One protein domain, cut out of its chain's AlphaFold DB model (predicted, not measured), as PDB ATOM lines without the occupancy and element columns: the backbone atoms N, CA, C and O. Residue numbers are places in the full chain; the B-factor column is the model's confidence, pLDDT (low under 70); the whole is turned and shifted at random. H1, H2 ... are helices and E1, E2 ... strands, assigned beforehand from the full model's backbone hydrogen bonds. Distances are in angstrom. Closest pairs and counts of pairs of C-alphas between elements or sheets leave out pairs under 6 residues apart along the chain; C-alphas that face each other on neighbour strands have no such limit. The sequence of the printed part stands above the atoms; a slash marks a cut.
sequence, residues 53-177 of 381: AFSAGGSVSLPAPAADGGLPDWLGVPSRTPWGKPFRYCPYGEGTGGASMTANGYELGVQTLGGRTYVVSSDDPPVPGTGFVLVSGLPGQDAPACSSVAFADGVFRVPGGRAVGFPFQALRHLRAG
ATOM      1  N   ALA A  53      24.844  -0.644 -42.928       77.25
ATOM      2  CA  ALA A  53      24.570  -2.060 -43.020       77.25
ATOM      3  C   ALA A  53      23.112  -2.259 -43.479       77.25
ATOM      4  O   ALA A  53      22.207  -1.528 -43.075       77.25
ATOM      5  N   PHE A  54      22.864  -3.322 -44.242       70.19
ATOM      6  CA  PHE A  54      21.542  -3.778 -44.679       70.19
ATOM      7  C   PHE A  54      21.230  -5.187 -44.113       70.19
ATOM      8  O   PHE A  54      22.084  -5.817 -43.508       70.19
ATOM      9  N   SER A  55      19.961  -5.603 -44.038       64.75
ATOM     10  CA  SER A  55      19.535  -6.857 -43.395       64.75
ATOM     11  C   SER A  55      18.290  -7.326 -44.109       64.75
ATOM     12  O   SER A  55      17.280  -6.624 -44.102       64.75
ATOM     13  N   ALA A  56      18.361  -8.518 -44.682       56.88
ATOM     14  CA  ALA A  56      17.228  -9.188 -45.296       56.88
ATOM     15  C   ALA A  56      17.232 -10.658 -44.903       56.88
ATOM     16  O   ALA A  56      18.280 -11.283 -44.771       56.88
ATOM     17  N   GLY A  57      16.039 -11.209 -44.670       53.53
ATOM     18  CA  GLY A  57      15.886 -12.626 -44.335       53.53
ATOM     19  C   GLY A  57      16.527 -13.052 -43.007       53.53
ATOM     20  O   GLY A  57      16.689 -14.244 -42.784       53.53
ATOM     21  N   GLY A  58      16.881 -12.108 -42.124       57.03
ATOM     22  CA  GLY A  58      17.535 -12.385 -40.838       57.03
ATOM     23  C   GLY A  58      19.069 -12.388 -40.871       57.03
ATOM     24  O   GLY A  58      19.680 -12.519 -39.809       57.03
ATOM     25  N   SER A  59      19.681 -12.194 -42.045       67.50
ATOM     26  CA  SER A  59      21.131 -12.040 -42.209       67.50
ATOM     27  C   SER A  59      21.494 -10.569 -42.384       67.50
ATOM     28  O   SER A  59      20.853  -9.850 -43.156       67.50
ATOM     29  N   VAL A  60      22.533 -10.117 -41.682       75.50
ATOM     30  CA  VAL A  60      23.069  -8.761 -41.831       75.50
ATOM     31  C   VAL A  60      24.067  -8.743 -42.985       75.50
ATOM     32  O   VAL A  60      25.047  -9.481 -42.985       75.50
ATOM     33  N   SER A  61      23.819  -7.874 -43.954       83.38
ATOM     34  CA  SER A  61      24.737  -7.556 -45.037       83.38
ATOM     35  C   SER A  61      25.458  -6.251 -44.746       83.38
ATOM     36  O   SER A  61      24.860  -5.266 -44.306       83.38
ATOM     37  N   LEU A  62      26.751  -6.219 -45.013       89.56
ATOM     38  CA  LEU A  62      27.589  -5.054 -44.753       89.56
ATOM     39  C   LEU A  62      27.975  -4.369 -46.059       89.56
ATOM     40  O   LEU A  62      27.989  -5.037 -47.086       89.56
ATOM     41  N   PRO A  63      28.292  -3.065 -46.073       90.12
ATOM     42  CA  PRO A  63      28.882  -2.427 -47.248       90.12
ATOM     43  C   PRO A  63      30.055  -3.261 -47.776       90.12
ATOM     44  O   PRO A  63      30.869  -3.725 -46.976       90.12
ATOM     45  N   ALA A  64      30.144  -3.473 -49.088       91.69
ATOM     46  CA  ALA A  64      31.321  -4.095 -49.686       91.69
ATOM     47  C   ALA A  64      32.524  -3.145 -49.595       91.69
ATOM     48  O   ALA A  64      32.344  -1.926 -49.682       91.69
ATOM     49  N   PRO A  65      33.744  -3.668 -49.395       92.12
ATOM     50  CA  PRO A  65      34.929  -2.827 -49.363       92.12
ATOM     51  C   PRO A  65      35.167  -2.201 -50.742       92.12
ATOM     52  O   PRO A  65      34.770  -2.748 -51.775       92.12
ATOM     53  N   ALA A  66      35.838  -1.052 -50.764       88.44
ATOM     54  CA  ALA A  66      36.334  -0.470 -52.005       88.44
ATOM     55  C   ALA A  66      37.378  -1.393 -52.663       88.44
ATOM     56  O   ALA A  66      37.912  -2.309 -52.033       88.44
ATOM     57  N   ALA A  67      37.701  -1.146 -53.937       81.94
ATOM     58  CA  ALA A  67      38.665  -1.962 -54.685       81.94
ATOM     59  C   ALA A  67      40.072  -1.969 -54.057       81.94
ATOM     60  O   ALA A  67      40.808  -2.946 -54.179       81.94
ATOM     61  N   ASP A  68      40.441  -0.896 -53.358       81.12
ATOM     62  CA  ASP A  68      41.693  -0.794 -52.607       81.12
ATOM     63  C   ASP A  68      41.628  -1.480 -51.234       81.12
ATOM     64  O   ASP A  68      42.638  -1.528 -50.524       81.12
ATOM     65  N   GLY A  69      40.461  -2.017 -50.861       84.44
ATOM     66  CA  GLY A  69      40.214  -2.658 -49.583       84.44
ATOM     67  C   GLY A  69      39.791  -1.741 -48.444       84.44
ATOM     68  O   GLY A  69      39.681  -2.201 -47.300       84.44
ATOM     69  N   GLY A  70      39.624  -0.455 -48.733       88.25
ATOM     70  CA  GLY A  70      39.155   0.535 -47.787       88.25
ATOM     71  C   GLY A  70      37.641   0.517 -47.607       88.25
ATOM     72  O   GLY A  70      36.912  -0.341 -48.115       88.25
ATOM     73  N   LEU A  71      37.169   1.506 -46.855       88.94
ATOM     74  CA  LEU A  71      35.747   1.813 -46.761       88.94
ATOM     75  C   LEU A  71      35.240   2.306 -48.121       88.94
ATOM     76  O   LEU A  71      35.942   3.083 -48.766       88.94
ATOM     77  N   PRO A  72      34.038   1.904 -48.554       87.56
ATOM     78  CA  PRO A  72      33.468   2.426 -49.784       87.56
ATOM     79  C   PRO A  72      33.204   3.935 -49.693       87.56
ATOM     80  O   PRO A  72      32.679   4.430 -48.693       87.56
ATOM     81  N   ASP A  73      33.521   4.657 -50.772       84.50
ATOM     82  CA  ASP A  73      33.476   6.127 -50.825       84.50
ATOM     83  C   ASP A  73      32.086   6.708 -50.524       84.50
ATOM     84  O   ASP A  73      31.960   7.791 -49.951       84.50
ATOM     85  N   TRP A  74      31.028   5.966 -50.855       79.75
ATOM     86  CA  TRP A  74      29.646   6.391 -50.642       79.75
ATOM     87  C   TRP A  74      29.240   6.474 -49.162       79.75
ATOM     88  O   TRP A  74      28.189   7.033 -48.863       79.75
ATOM     89  N   LEU A  75      30.054   5.963 -48.227       78.25
ATOM     90  CA  LEU A  75      29.814   6.138 -46.789       78.25
ATOM     91  C   LEU A  75      30.079   7.570 -46.309       78.25
ATOM     92  O   LEU A  75      29.669   7.916 -45.204       78.25
ATOM     93  N   GLY A  76      30.782   8.396 -47.095       76.00
ATOM     94  CA  GLY A  76      31.006   9.809 -46.776       76.00
ATOM     95  C   GLY A  76      31.808  10.059 -45.492       76.00
ATOM     96  O   GLY A  76      31.754  11.157 -44.941       76.00
ATOM     97  N   VAL A  77      32.544   9.058 -44.999       77.69
ATOM     98  CA  VAL A  77      33.366   9.153 -43.783       77.69
ATOM     99  C   VAL A  77      34.854   9.251 -44.090       77.69
ATOM    100  O   VAL A  77      35.304   8.786 -45.140       77.69
ATOM    101  N   PRO A  78      35.660   9.803 -43.162       71.44
ATOM    102  CA  PRO A  78      37.110   9.758 -43.271       71.44
ATOM    103  C   PRO A  78      37.608   8.312 -43.415       71.44
ATOM    104  O   PRO A  78      37.615   7.538 -42.463       71.44
ATOM    105  N   SER A  79      38.073   7.954 -44.611       78.44
ATOM    106  CA  SER A  79      38.638   6.633 -44.918       78.44
ATOM    107  C   SER A  79      40.134   6.534 -44.609       78.44
ATOM    108  O   SER A  79      40.772   5.529 -44.921       78.44
ATOM    109  N   ARG A  80      40.719   7.570 -43.992       82.75
ATOM    110  CA  ARG A  80      42.156   7.684 -43.728       82.75
ATOM    111  C   ARG A  80      42.451   7.985 -42.263       82.75
ATOM    112  O   ARG A  80      41.779   8.775 -41.608       82.75
ATOM    113  N   THR A  81      43.538   7.393 -41.791       79.38
ATOM    114  CA  THR A  81      44.192   7.683 -40.515       79.38
ATOM    115  C   THR A  81      44.694   9.135 -40.446       79.38
ATOM    116  O   THR A  81      44.947   9.758 -41.482       79.38
ATOM    117  N   PRO A  82      44.963   9.673 -39.239       72.50
ATOM    118  CA  PRO A  82      45.542  11.011 -39.060       72.50
ATOM    119  C   PRO A  82      46.910  11.241 -39.729       72.50
ATOM    120  O   PRO A  82      47.356  12.380 -39.828       72.50
ATOM    121  N   TRP A  83      47.597  10.182 -40.165       79.50
ATOM    122  CA  TRP A  83      48.855  10.241 -40.923       79.50
ATOM    123  C   TRP A  83      48.666   9.931 -42.420       79.50
ATOM    124  O   TRP A  83      49.627   9.610 -43.114       79.50
ATOM    125  N   GLY A  84      47.435  10.035 -42.932       81.06
ATOM    126  CA  GLY A  84      47.124  10.023 -44.366       81.06
ATOM    127  C   GLY A  84      47.041   8.639 -45.013       81.06
ATOM    128  O   GLY A  84      46.821   8.547 -46.224       81.06
ATOM    129  N   LYS A  85      47.188   7.565 -44.233       84.81
ATOM    130  CA  LYS A  85      47.096   6.178 -44.714       84.81
ATOM    131  C   LYS A  85      45.660   5.656 -44.628       84.81
ATOM    132  O   LYS A  85      45.008   5.968 -43.633       84.81
ATOM    133  N   PRO A  86      45.157   4.904 -45.620       83.94
ATOM    134  CA  PRO A  86      43.788   4.397 -45.599       83.94
ATOM    135  C   PRO A  86      43.570   3.404 -44.453       83.94
ATOM    136  O   PRO A  86      44.484   2.667 -44.072       83.94
ATOM    137  N   PHE A  87      42.355   3.390 -43.908       86.56
ATOM    138  CA  PHE A  87      41.887   2.269 -43.105       86.56
ATOM    139  C   PHE A  87      41.662   1.064 -44.010       86.56
ATOM    140  O   PHE A  87      41.265   1.202 -45.165       86.56
ATOM    141  N   ARG A  88      41.877  -0.121 -43.457       91.06
ATOM    142  CA  ARG A  88      41.483  -1.377 -44.077       91.06
ATOM    143  C   ARG A  88      40.197  -1.851 -43.419       91.06
ATOM    144  O   ARG A  88      40.075  -1.813 -42.195       91.06
ATOM    145  N   TYR A  89      39.247  -2.270 -44.240       92.25
ATOM    146  CA  TYR A  89      37.924  -2.680 -43.801       92.25
ATOM    147  C   TYR A  89      37.686  -4.147 -44.157       92.25
ATOM    148  O   TYR A  89      37.786  -4.545 -45.316       92.25
ATOM    149  N   CYS A  90      37.403  -4.948 -43.133       91.88
ATOM    150  CA  CYS A  90      37.253  -6.395 -43.220       91.88
ATOM    151  C   CYS A  90      35.810  -6.782 -42.871       91.88
ATOM    152  O   CYS A  90      35.539  -7.070 -41.703       91.88
ATOM    153  N   PRO A  91      34.862  -6.708 -43.822       92.62
ATOM    154  CA  PRO A  91      33.497  -7.177 -43.616       92.62
ATOM    155  C   PRO A  91      33.391  -8.696 -43.652       92.62
ATOM    156  O   PRO A  91      33.996  -9.351 -44.499       92.62
ATOM    157  N   TYR A  92      32.536  -9.235 -42.798       90.25
ATOM    158  CA  TYR A  92      32.130 -10.630 -42.822       90.25
ATOM    159  C   TYR A  92      30.631 -10.709 -43.119       90.25
ATOM    160  O   TYR A  92      29.898  -9.749 -42.869       90.25
ATOM    161  N   GLY A  93      30.167 -11.809 -43.705       84.44
ATOM    162  CA  GLY A  93      28.749 -12.045 -44.003       84.44
ATOM    163  C   GLY A  93      28.216 -13.272 -43.265       84.44
ATOM    164  O   GLY A  93      28.922 -14.264 -43.146       84.44
ATOM    165  N   GLU A  94      26.967 -13.225 -42.785       80.31
ATOM    166  CA  GLU A  94      26.298 -14.379 -42.131       80.31
ATOM    167  C   GLU A  94      25.428 -15.203 -43.092       80.31
ATOM    168  O   GLU A  94      24.776 -16.163 -42.681       80.31
ATOM    169  N   GLY A  95      25.310 -14.773 -44.346       75.38
ATOM    170  CA  GLY A  95      24.484 -15.424 -45.354       75.38
ATOM    171  C   GLY A  95      25.260 -16.427 -46.200       75.38
ATOM    172  O   GLY A  95      26.446 -16.681 -46.010       75.38
ATOM    173  N   THR A  96      24.566 -16.982 -47.187       76.25
ATOM    174  CA  THR A  96      25.128 -17.891 -48.191       76.25
ATOM    175  C   THR A  96      24.875 -17.338 -49.590       76.25
ATOM    176  O   THR A  96      23.799 -16.799 -49.847       76.25
ATOM    177  N   GLY A  97      25.821 -17.526 -50.513       79.50
ATOM    178  CA  GLY A  97      25.691 -17.085 -51.906       79.50
ATOM    179  C   GLY A  97      26.234 -15.675 -52.167       79.50
ATOM    180  O   GLY A  97      27.046 -15.162 -51.401       79.50
ATOM    181  N   GLY A  98      25.786 -15.059 -53.263       83.62
ATOM    182  CA  GLY A  98      26.340 -13.808 -53.798       83.62
ATOM    183  C   GLY A  98      27.283 -14.037 -54.984       83.62
ATOM    184  O   GLY A  98      27.724 -15.155 -55.244       83.62
ATOM    185  N   ALA A  99      27.566 -12.970 -55.730       88.00
ATOM    186  CA  ALA A  99      28.633 -12.970 -56.723       88.00
ATOM    187  C   ALA A  99      29.985 -12.948 -56.002       88.00
ATOM    188  O   ALA A  99      30.146 -12.206 -55.037       88.00
ATOM    189  N   SER A 100      30.945 -13.747 -56.462       88.25
ATOM    190  CA  SER A 100      32.280 -13.773 -55.864       88.25
ATOM    191  C   SER A 100      33.016 -12.456 -56.118       88.25
ATOM    192  O   SER A 100      33.059 -11.949 -57.243       88.25
ATOM    193  N   MET A 101      33.590 -11.903 -55.057       88.56
ATOM    194  CA  MET A 101      34.476 -10.750 -55.064       88.56
ATOM    195  C   MET A 101      35.655 -11.058 -54.148       88.56
ATOM    196  O   MET A 101      35.478 -11.411 -52.987       88.56
ATOM    197  N   THR A 102      36.876 -10.874 -54.637       85.69
ATOM    198  CA  THR A 102      38.062 -10.939 -53.781       85.69
ATOM    199  C   THR A 102      38.438  -9.534 -53.347       85.69
ATOM    200  O   THR A 102      38.719  -8.672 -54.180       85.69
ATOM    201  N   ALA A 103      38.483  -9.306 -52.039       82.75
ATOM    202  CA  ALA A 103      38.988  -8.069 -51.467       82.75
ATOM    203  C   ALA A 103      39.823  -8.389 -50.232       82.75
ATOM    204  O   ALA A 103      39.509  -9.291 -49.464       82.75
ATOM    205  N   ASN A 104      40.914  -7.650 -50.028       79.19
ATOM    206  CA  ASN A 104      41.725  -7.752 -48.810       79.19
ATOM    207  C   ASN A 104      42.290  -9.141 -48.474       79.19
ATOM    208  O   ASN A 104      42.622  -9.408 -47.316       79.19
ATOM    209  N   GLY A 105      42.465  -9.982 -49.494       78.75
ATOM    210  CA  GLY A 105      43.107 -11.288 -49.372       78.75
ATOM    211  C   GLY A 105      42.186 -12.421 -48.921       78.75
ATOM    212  O   GLY A 105      42.712 -13.442 -48.491       78.75
ATOM    213  N   TYR A 106      40.864 -12.250 -49.002       83.62
ATOM    214  CA  TYR A 106      39.877 -13.312 -48.779       83.62
ATOM    215  C   TYR A 106      38.667 -13.149 -49.712       83.62
ATOM    216  O   TYR A 106      38.514 -12.106 -50.365       83.62
ATOM    217  N   GLU A 107      37.860 -14.203 -49.839       87.31
ATOM    218  CA  GLU A 107      36.696 -14.218 -50.722       87.31
ATOM    219  C   GLU A 107      35.446 -13.690 -50.003       87.31
ATOM    220  O   GLU A 107      35.176 -13.982 -48.834       87.31
ATOM    221  N   LEU A 108      34.683 -12.876 -50.727       90.88
ATOM    222  CA  LEU A 108      33.411 -12.309 -50.313       90.88
ATOM    223  C   LEU A 108      32.349 -12.700 -51.334       90.88
ATOM    224  O   LEU A 108      32.523 -12.493 -52.534       90.88
ATOM    225  N   GLY A 109      31.204 -13.178 -50.865       91.12
ATOM    226  CA  GLY A 109      29.990 -13.156 -51.663       91.12
ATOM    227  C   GLY A 109      29.328 -11.795 -51.531       91.12
ATOM    228  O   GLY A 109      29.008 -11.354 -50.423       91.12
ATOM    229  N   VAL A 110      29.102 -11.128 -52.660       91.50
ATOM    230  CA  VAL A 110      28.491  -9.802 -52.710       91.50
ATOM    231  C   VAL A 110      27.178  -9.775 -53.486       91.50
ATOM    232  O   VAL A 110      26.929 -10.581 -54.383       91.50
ATOM    233  N   GLN A 111      26.328  -8.812 -53.155       87.69
ATOM    234  CA  GLN A 111      25.070  -8.536 -53.836       87.69
ATOM    235  C   GLN A 111      24.916  -7.030 -54.055       87.69
ATOM    236  O   GLN A 111      25.212  -6.233 -53.166       87.69
ATOM    237  N   THR A 112      24.424  -6.634 -55.228       85.12
ATOM    238  CA  THR A 112      24.119  -5.230 -55.525       85.12
ATOM    239  C   THR A 112      22.652  -4.929 -55.230       85.12
ATOM    240  O   THR A 112      21.763  -5.606 -55.742       85.12
ATOM    241  N   LEU A 113      22.405  -3.893 -54.432       70.50
ATOM    242  CA  LEU A 113      21.082  -3.387 -54.071       70.50
ATOM    243  C   LEU A 113      21.093  -1.857 -54.181       70.50
ATOM    244  O   LEU A 113      21.970  -1.208 -53.614       70.50
ATOM    245  N   GLY A 114      20.148  -1.277 -54.928       69.50
ATOM    246  CA  GLY A 114      20.059   0.182 -55.094       69.50
ATOM    247  C   GLY A 114      21.342   0.819 -55.651       69.50
ATOM    248  O   GLY A 114      21.749   1.886 -55.209       69.50
ATOM    249  N   GLY A 115      22.051   0.121 -56.547       77.19
ATOM    250  CA  GLY A 115      23.329   0.584 -57.109       77.19
ATOM    251  C   GLY A 115      24.537   0.495 -56.165       77.19
ATOM    252  O   GLY A 115      25.638   0.865 -56.569       77.19
ATOM    253  N   ARG A 116      24.373  -0.018 -54.939       80.88
ATOM    254  CA  ARG A 116      25.456  -0.228 -53.963       80.88
ATOM    255  C   ARG A 116      25.710  -1.717 -53.758       80.88
ATOM    256  O   ARG A 116      24.786  -2.523 -53.803       80.88
ATOM    257  N   THR A 117      26.964  -2.085 -53.526       88.50
ATOM    258  CA  THR A 117      27.373  -3.479 -53.327       88.50
ATOM    259  C   THR A 117      27.524  -3.781 -51.839       88.50
ATOM    260  O   THR A 117      28.132  -3.002 -51.102       88.50
ATOM    261  N   TYR A 118      26.978  -4.914 -51.407       88.88
ATOM    262  CA  TYR A 118      26.981  -5.381 -50.024       88.88
ATOM    263  C   TYR A 118      27.560  -6.790 -49.926       88.88
ATOM    264  O   TYR A 118      27.310  -7.619 -50.795       88.88
ATOM    265  N   VAL A 119      28.288  -7.073 -48.852       91.25
ATOM    266  CA  VAL A 119      28.746  -8.410 -48.464       91.25
ATOM    267  C   VAL A 119      27.585  -9.182 -47.859       91.25
ATOM    268  O   VAL A 119      26.975  -8.731 -46.890       91.25
ATOM    269  N   VAL A 120      27.294 -10.344 -48.433       86.88
ATOM    270  CA  VAL A 120      26.253 -11.276 -47.981       86.88
ATOM    271  C   VAL A 120      26.838 -12.578 -47.447       86.88
ATOM    272  O   VAL A 120      26.216 -13.205 -46.598       86.88
ATOM    273  N   SER A 121      28.037 -12.959 -47.885       87.44
ATOM    274  CA  SER A 121      28.789 -14.096 -47.355       87.44
ATOM    275  C   SER A 121      30.288 -13.790 -47.386       87.44
ATOM    276  O   SER A 121      30.734 -12.902 -48.115       87.44
ATOM    277  N   SER A 122      31.069 -14.479 -46.565       87.00
ATOM    278  CA  SER A 122      32.526 -14.362 -46.536       87.00
ATOM    279  C   SER A 122      33.145 -15.642 -45.998       87.00
ATOM    280  O   SER A 122      32.453 -16.427 -45.348       87.00
ATOM    281  N   ASP A 123      34.457 -15.784 -46.168       79.25
ATOM    282  CA  ASP A 123      35.245 -16.732 -45.378       79.25
ATOM    283  C   ASP A 123      35.080 -16.478 -43.863       79.25
ATOM    284  O   ASP A 123      34.750 -15.361 -43.433       79.25
ATOM    285  N   ASP A 124      35.289 -17.527 -43.060       71.81
ATOM    286  CA  ASP A 124      35.032 -17.516 -41.618       71.81
ATOM    287  C   ASP A 124      35.801 -16.385 -40.900       71.81
ATOM    288  O   ASP A 124      37.024 -16.267 -41.043       71.81
ATOM    289  N   PRO A 125      35.122 -15.549 -40.088       81.00
ATOM    290  CA  PRO A 125      35.789 -14.510 -39.317       81.00
ATOM    291  C   PRO A 125      36.725 -15.101 -38.248       81.00
ATOM    292  O   PRO A 125      36.454 -16.181 -37.719       81.00
ATOM    293  N   PRO A 126      37.752 -14.347 -37.798       80.25
ATOM    294  CA  PRO A 126      38.649 -14.774 -36.715       80.25
ATOM    295  C   PRO A 126      37.930 -15.145 -35.407       80.25
ATOM    296  O   PRO A 126      38.457 -15.914 -34.606       80.25
ATOM    297  N   VAL A 127      36.735 -14.584 -35.184       82.19
ATOM    298  CA  VAL A 127      35.807 -14.968 -34.112       82.19
ATOM    299  C   VAL A 127      34.405 -15.112 -34.705       82.19
ATOM    300  O   VAL A 127      33.918 -14.143 -35.305       82.19
ATOM    301  N   PRO A 128      33.719 -16.253 -34.501       81.88
ATOM    302  CA  PRO A 128      32.329 -16.426 -34.915       81.88
ATOM    303  C   PRO A 128      31.423 -15.298 -34.401       81.88
ATOM    304  O   PRO A 128      31.508 -14.898 -33.240       81.88
ATOM    305  N   GLY A 129      30.550 -14.776 -35.265       75.88
ATOM    306  CA  GLY A 129      29.646 -13.668 -34.926       75.88
ATOM    307  C   GLY A 129      30.262 -12.265 -35.032       75.88
ATOM    308  O   GLY A 129      29.589 -11.280 -34.718       75.88
ATOM    309  N   THR A 130      31.509 -12.140 -35.497       84.56
ATOM    310  CA  THR A 130      32.095 -10.839 -35.864       84.56
ATOM    311  C   THR A 130      31.476 -10.335 -37.159       84.56
ATOM    312  O   THR A 130      31.517 -11.034 -38.162       84.56
ATOM    313  N   GLY A 131      30.945  -9.111 -37.140       84.69
ATOM    314  CA  GLY A 131      30.403  -8.431 -38.311       84.69
ATOM    315  C   GLY A 131      31.494  -7.857 -39.198       84.69
ATOM    316  O   GLY A 131      31.610  -8.219 -40.360       84.69
ATOM    317  N   PHE A 132      32.329  -6.977 -38.656       90.50
ATOM    318  CA  PHE A 132      33.481  -6.451 -39.385       90.50
ATOM    319  C   PHE A 132      34.621  -6.066 -38.455       90.50
ATOM    320  O   PHE A 132      34.414  -5.829 -37.263       90.50
ATOM    321  N   VAL A 133      35.821  -5.958 -39.024       89.50
ATOM    322  CA  VAL A 133      36.997  -5.381 -38.368       89.50
ATOM    323  C   VAL A 133      37.490  -4.168 -39.153       89.50
ATOM    324  O   VAL A 133      37.602  -4.206 -40.378       89.50
ATOM    325  N   LEU A 134      37.807  -3.087 -38.441       89.00
ATOM    326  CA  LEU A 134      38.563  -1.958 -38.977       89.00
ATOM    327  C   LEU A 134      40.012  -2.056 -38.534       89.00
ATOM    328  O   LEU A 134      40.301  -2.284 -37.360       89.00
ATOM    329  N   VAL A 135      40.918  -1.857 -39.483       89.88
ATOM    330  CA  VAL A 135      42.355  -1.996 -39.281       89.88
ATOM    331  C   VAL A 135      43.070  -0.711 -39.697       89.88
ATOM    332  O   VAL A 135      42.808  -0.148 -40.762       89.88
ATOM    333  N   SER A 136      44.016  -0.252 -38.880       87.94
ATOM    334  CA  SER A 136      45.007   0.754 -39.276       87.94
ATOM    335  C   SER A 136      46.421   0.224 -39.129       87.94
ATOM    336  O   SER A 136      46.720  -0.550 -38.224       87.94
ATOM    337  N   GLY A 137      47.305   0.680 -40.014       85.38
ATOM    338  CA  GLY A 137      48.747   0.513 -39.844       85.38
ATOM    339  C   GLY A 137      49.298   1.495 -38.813       85.38
ATOM    340  O   GLY A 137      48.644   2.470 -38.452       85.38
ATOM    341  N   LEU A 138      50.518   1.263 -38.343       83.06
ATOM    342  CA  LEU A 138      51.254   2.246 -37.544       83.06
ATOM    343  C   LEU A 138      51.630   3.493 -38.377       83.06
ATOM    344  O   LEU A 138      51.570   3.460 -39.609       83.06
ATOM    345  N   PRO A 139      52.034   4.614 -37.746       80.56
ATOM    346  CA  PRO A 139      52.494   5.796 -38.474       80.56
ATOM    347  C   PRO A 139      53.565   5.463 -39.525       80.56
ATOM    348  O   PRO A 139      54.590   4.863 -39.212       80.56
ATOM    349  N   GLY A 140      53.316   5.863 -40.775       79.38
ATOM    350  CA  GLY A 140      54.198   5.589 -41.918       79.38
ATOM    351  C   GLY A 140      54.002   4.220 -42.582       79.38
ATOM    352  O   GLY A 140      54.586   3.987 -43.636       79.38
ATOM    353  N   GLN A 141      53.154   3.351 -42.026       84.19
ATOM    354  CA  GLN A 141      52.872   2.015 -42.549       84.19
ATOM    355  C   GLN A 141      51.449   1.928 -43.110       84.19
ATOM    356  O   GLN A 141      50.532   2.609 -42.641       84.19
ATOM    357  N   ASP A 142      51.270   1.100 -44.135       85.56
ATOM    358  CA  ASP A 142      49.946   0.783 -44.665       85.56
ATOM    359  C   ASP A 142      49.210  -0.184 -43.733       85.56
ATOM    360  O   ASP A 142      49.823  -0.933 -42.970       85.56
ATOM    361  N   ALA A 143      47.879  -0.150 -43.776       86.38
ATOM    362  CA  ALA A 143      47.068  -1.056 -42.985       86.38
ATOM    363  C   ALA A 143      47.267  -2.516 -43.452       86.38
ATOM    364  O   ALA A 143      47.116  -2.781 -44.656       86.38
ATOM    365  N   PRO A 144      47.575  -3.448 -42.524       86.88
ATOM    366  CA  PRO A 144      47.720  -4.873 -42.819       86.88
ATOM    367  C   PRO A 144      46.504  -5.469 -43.536       86.88
ATOM    368  O   PRO A 144      45.401  -4.926 -43.468       86.88
ATOM    369  N   ALA A 145      46.701  -6.594 -44.227       85.12
ATOM    370  CA  ALA A 145      45.623  -7.301 -44.920       85.12
ATOM    371  C   ALA A 145      44.615  -7.912 -43.931       85.12
ATOM    372  O   ALA A 145      44.976  -8.266 -42.807       85.12
ATOM    373  N   CYS A 146      43.367  -8.105 -44.362       87.25
ATOM    374  CA  CYS A 146      42.327  -8.689 -43.510       87.25
ATOM    375  C   CYS A 146      42.622 -10.143 -43.129       87.25
ATOM    376  O   CYS A 146      42.314 -10.554 -42.015       87.25
ATOM    377  N   SER A 147      43.322 -10.880 -43.994       84.31
ATOM    378  CA  SER A 147      43.822 -12.227 -43.700       84.31
ATOM    379  C   SER A 147      44.849 -12.283 -42.557       84.31
ATOM    380  O   SER A 147      45.128 -13.358 -42.039       84.31
ATOM    381  N   SER A 148      45.415 -11.141 -42.141       85.00
ATOM    382  CA  SER A 148      46.357 -11.057 -41.013       85.00
ATOM    383  C   SER A 148      45.693 -10.747 -39.667       85.00
ATOM    384  O   SER A 148      46.382 -10.680 -38.647       85.00
ATOM    385  N   VAL A 149      44.373 -10.532 -39.655       87.06
ATOM    386  CA  VAL A 149      43.614 -10.283 -38.429       87.06
ATOM    387  C   VAL A 149      43.482 -11.591 -37.658       87.06
ATOM    388  O   VAL A 149      42.928 -12.567 -38.153       87.06
ATOM    389  N   ALA A 150      43.951 -11.589 -36.416       87.38
ATOM    390  CA  ALA A 150      43.787 -12.692 -35.480       87.38
ATOM    391  C   ALA A 150      43.073 -12.206 -34.217       87.38
ATOM    392  O   ALA A 150      43.114 -11.022 -33.883       87.38
ATOM    393  N   PHE A 151      42.452 -13.120 -33.480       81.94
ATOM    394  CA  PHE A 151      41.897 -12.826 -32.164       81.94
ATOM    395  C   PHE A 151      42.667 -13.603 -31.101       81.94
ATOM    396  O   PHE A 151      42.731 -14.829 -31.143       81.94
ATOM    397  N   ALA A 152      43.287 -12.883 -30.168       78.06
ATOM    398  CA  ALA A 152      44.070 -13.474 -29.088       78.06
ATOM    399  C   ALA A 152      43.953 -12.614 -27.828       78.06
ATOM    400  O   ALA A 152      43.939 -11.385 -27.904       78.06
ATOM    401  N   ASP A 153      43.882 -13.265 -26.667       77.19
ATOM    402  CA  ASP A 153      43.757 -12.611 -25.356       77.19
ATOM    403  C   ASP A 153      42.554 -11.646 -25.262       77.19
ATOM    404  O   ASP A 153      42.626 -10.599 -24.624       77.19
ATOM    405  N   GLY A 154      41.447 -11.977 -25.938       68.00
ATOM    406  CA  GLY A 154      40.218 -11.178 -25.915       68.00
ATOM    407  C   GLY A 154      40.236  -9.916 -26.787       68.00
ATOM    408  O   GLY A 154      39.311  -9.114 -26.692       68.00
ATOM    409  N   VAL A 155      41.259  -9.716 -27.627       73.50
ATOM    410  CA  VAL A 155      41.403  -8.518 -28.474       73.50
ATOM    411  C   VAL A 155      41.799  -8.905 -29.903       73.50
ATOM    412  O   VAL A 155      42.556  -9.854 -30.125       73.50
ATOM    413  N   PHE A 156      41.319  -8.143 -30.889       78.06
ATOM    414  CA  PHE A 156      41.767  -8.264 -32.276       78.06
ATOM    415  C   PHE A 156      43.202  -7.749 -32.430       78.06
ATOM    416  O   PHE A 156      43.548  -6.651 -31.991       78.06
ATOM    417  N   ARG A 157      44.051  -8.544 -33.078       81.75
ATOM    418  CA  ARG A 157      45.466  -8.256 -33.311       81.75
ATOM    419  C   ARG A 157      45.779  -8.304 -34.795       81.75
ATOM    420  O   ARG A 157      45.275  -9.156 -35.518       81.75
ATOM    421  N   VAL A 158      46.662  -7.407 -35.214       86.06
ATOM    422  CA  VAL A 158      47.271  -7.395 -36.545       86.06
ATOM    423  C   VAL A 158      48.760  -7.065 -36.415       86.06
ATOM    424  O   VAL A 158      49.130  -6.223 -35.586       86.06
ATOM    425  N   PRO A 159      49.643  -7.687 -37.210       83.19
ATOM    426  CA  PRO A 159      51.051  -7.312 -37.242       83.19
ATOM    427  C   PRO A 159      51.224  -5.863 -37.717       83.19
ATOM    428  O   PRO A 159      50.705  -5.497 -38.763       83.19
ATOM    429  N   GLY A 160      51.959  -5.031 -36.972       79.94
ATOM    430  CA  GLY A 160      52.279  -3.664 -37.413       79.94
ATOM    431  C   GLY A 160      51.083  -2.703 -37.472       79.94
ATOM    432  O   GLY A 160      51.131  -1.699 -38.183       79.94
ATOM    433  N   GLY A 161      50.008  -2.983 -36.728       82.75
ATOM    434  CA  GLY A 161      48.801  -2.163 -36.764       82.75
ATOM    435  C   GLY A 161      47.919  -2.267 -35.525       82.75
ATOM    436  O   GLY A 161      48.299  -2.828 -34.497       82.75
ATOM    437  N   ARG A 162      46.716  -1.710 -35.641       81.12
ATOM    438  CA  ARG A 162      45.623  -1.832 -34.672       81.12
ATOM    439  C   ARG A 162      44.378  -2.341 -35.380       81.12
ATOM    440  O   ARG A 162      44.137  -1.966 -36.523       81.12
ATOM    441  N   ALA A 163      43.600  -3.162 -34.685       82.88
ATOM    442  CA  ALA A 163      42.352  -3.714 -35.182       82.88
ATOM    443  C   ALA A 163      41.251  -3.553 -34.130       82.88
ATOM    444  O   ALA A 163      41.487  -3.783 -32.944       82.88
ATOM    445  N   VAL A 164      40.056  -3.174 -34.572       80.38
ATOM    446  CA  VAL A 164      38.850  -3.096 -33.738       80.38
ATOM    447  C   VAL A 164      37.743  -3.857 -34.451       80.38
ATOM    448  O   VAL A 164      37.447  -3.565 -35.609       80.38
ATOM    449  N   GLY A 165      37.171  -4.854 -33.777       80.19
ATOM    450  CA  GLY A 165      36.108  -5.688 -34.326       80.19
ATOM    451  C   GLY A 165      34.755  -5.394 -33.697       80.19
ATOM    452  O   GLY A 165      34.660  -5.116 -32.502       80.19
ATOM    453  N   PHE A 166      33.713  -5.487 -34.514       81.75
ATOM    454  CA  PHE A 166      32.333  -5.197 -34.144       81.75
ATOM    455  C   PHE A 166      31.469  -6.435 -34.391       81.75
ATOM    456  O   PHE A 166      31.467  -6.948 -35.512       81.75
ATOM    457  N   PRO A 167      30.735  -6.943 -33.385       76.25
ATOM    458  CA  PRO A 167      29.924  -8.143 -33.545       76.25
ATOM    459  C   PRO A 167      28.616  -7.859 -34.294       76.25
ATOM    460  O   PRO A 167      28.023  -6.784 -34.162       76.25
ATOM    461  N   PHE A 168      28.090  -8.865 -34.996       69.94
ATOM    462  CA  PHE A 168      26.755  -8.807 -35.601       69.94
ATOM    463  C   PHE A 168      25.656  -8.535 -34.579       69.94
ATOM    464  O   PHE A 168      24.668  -7.883 -34.898       69.94
ATOM    465  N   GLN A 169      25.831  -8.957 -33.328       62.72
ATOM    466  CA  GLN A 169      24.871  -8.651 -32.272       62.72
ATOM    467  C   GLN A 169      24.744  -7.137 -32.017       62.72
ATOM    468  O   GLN A 169      23.630  -6.645 -31.847       62.72
ATOM    469  N   ALA A 170      25.844  -6.376 -32.070       57.69
ATOM    470  CA  ALA A 170      25.801  -4.916 -31.946       57.69
ATOM    471  C   ALA A 170      25.083  -4.271 -33.146       57.69
ATOM    472  O   ALA A 170      24.252  -3.381 -32.970       57.69
ATOM    473  N   LEU A 171      25.327  -4.791 -34.353       62.50
ATOM    474  CA  LEU A 171      24.634  -4.389 -35.584       62.50
ATOM    475  C   LEU A 171      23.126  -4.676 -35.529       62.50
ATOM    476  O   LEU A 171      22.312  -3.851 -35.942       62.50
ATOM    477  N   ARG A 172      22.739  -5.839 -34.996       57.44
ATOM    478  CA  ARG A 172      21.339  -6.251 -34.841       57.44
ATOM    479  C   ARG A 172      20.619  -5.411 -33.784       57.44
ATOM    480  O   ARG A 172      19.478  -5.027 -34.019       57.44
ATOM    481  N   HIS A 173      21.269  -5.058 -32.672       41.84
ATOM    482  CA  HIS A 173      20.685  -4.169 -31.658       41.84
ATOM    483  C   HIS A 173      20.480  -2.734 -32.160       41.84
ATOM    484  O   HIS A 173      19.452  -2.136 -31.851       41.84
ATOM    485  N   LEU A 174      21.382  -2.215 -33.001       46.62
ATOM    486  CA  LEU A 174      21.210  -0.912 -33.657       46.62
ATOM    487  C   LEU A 174      20.023  -0.876 -34.636       46.62
ATOM    488  O   LEU A 174      19.515   0.200 -34.925       46.62
ATOM    489  N   ARG A 175      19.552  -2.030 -35.128       50.00
ATOM    490  CA  ARG A 175      18.430  -2.105 -36.081       50.00
ATOM    491  C   ARG A 175      17.119  -2.626 -35.528       50.00
ATOM    492  O   ARG A 175      16.065  -2.219 -36.007       50.00
ATOM    493  N   ALA A 176      17.162  -3.475 -34.509       40.88
ATOM    494  CA  ALA A 176      15.975  -3.817 -33.736       40.88
ATOM    495  C   ALA A 176      15.414  -2.587 -32.992       40.88
ATOM    496  O   ALA A 176      14.227  -2.565 -32.684       40.88
ATOM    497  N   GLY A 177      16.246  -1.566 -32.739       40.72
ATOM    498  CA  GLY A 177      15.879  -0.343 -32.017       40.72
ATOM    499  C   GLY A 177      15.174   0.743 -32.834       40.72
ATOM    500  O   GLY A 177      14.781   1.753 -32.262       40.72
TER     501      GLY A 177
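What this domain is: This is residues 53 to 177 of the 381 residues of an uncharacterized protein of Azospirillum sp. TSO5 (UniProt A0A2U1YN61). A strongly twisted sheet of five strands, E1 E2 E6 E5 E4, meets a smaller sheet, E3 E7 E10, where E2 and E6 come near the end of E3. The small hairpin E8 and E9 lies next to E10, and the short helix H1 lies near E1 and E2. The printed part has 125 residues, with ten named strands, E1 to E10, followed by H1; both sheets and the hairpin are antiparallel. The class is mostly strand, though under half of the residues are in named elements. The whole is compact, with a radius of gyration of the C-alphas of 13.9 A, and rounded, spanning 42 by 33 by 29 A.

Where its parts are: Begin with the largest sheet: find C-alpha 54 at (21.542, -3.778, -44.679), where E1, residues 54 to 56, begins. Beside it are E2, residues 59 to 63, 13.3 A long, then E6, residues 116 to 122, 17.5 A, E5, residues 106 to 113, 21.9 A, and E4, residues 99 to 103, 12.6 A. In the next sheet look for E3, residues 88 to 91, E7, residues 130 to 137, 20.5 A, and E10, residues 161 to 167, 20.1 A. E8 is residues 150 to 152 and E9 residues 155 to 157. H1, residues 168 to 176, runs 12.0 A to C-alpha 176 at (15.975, -3.817, -33.736).

How they stand to each other: In the large sheet E4, E5 and E6 form a meander, each strand the antiparallel neighbour of the one before; look at N 101 and O 108, 2.8 A, and N 111 and O 118, 2.8 A. E2 is staggered: it pairs with E1 over residues 59 to 61, where N 54 and O 61 are 2.8 A apart, and with E6 over 62 to 63, where N 119 and O 62 are 2.7 A apart. Go from there to E3: the closest C-alphas of E2 and E3 are those of Leu 62 and Pro 91, 6.4 A. E7 is the inner strand between E3, with N 90 and O 133 at 2.9 A, and E10, with N 164 and O 134 at 2.9 A. In the hairpin E8 and E9, N 157 and O 150 are 2.8 A apart; the closest C-alphas of E9 and E10 are those of Phe 156 and Ala 163, 5.4 A. H1 is on the large sheet at a height of 9.8 A, across the strands at 82 degrees to E1 on the local plane, which is fitted to just 6 C-alphas; its closest C-alphas to E2 are those of Phe 168 and Val 60, 7.2 A. It only grazes the smaller sheet, with residues 168 to 172. In H1 every O i to N i+4 pair is within hydrogen-bond range.

The domain as a whole: The two C-alphas farthest apart are those of Gly 57 and Gly 140, 42.5 A. The printed part has no cut. The links E2 to E3, with 24 residues, and E7 to E8, with 12, are long. The mean pLDDT of the printed part is 79.8; look for values under 70 at residues 55 to 59, 114, 154 and 168 to 177.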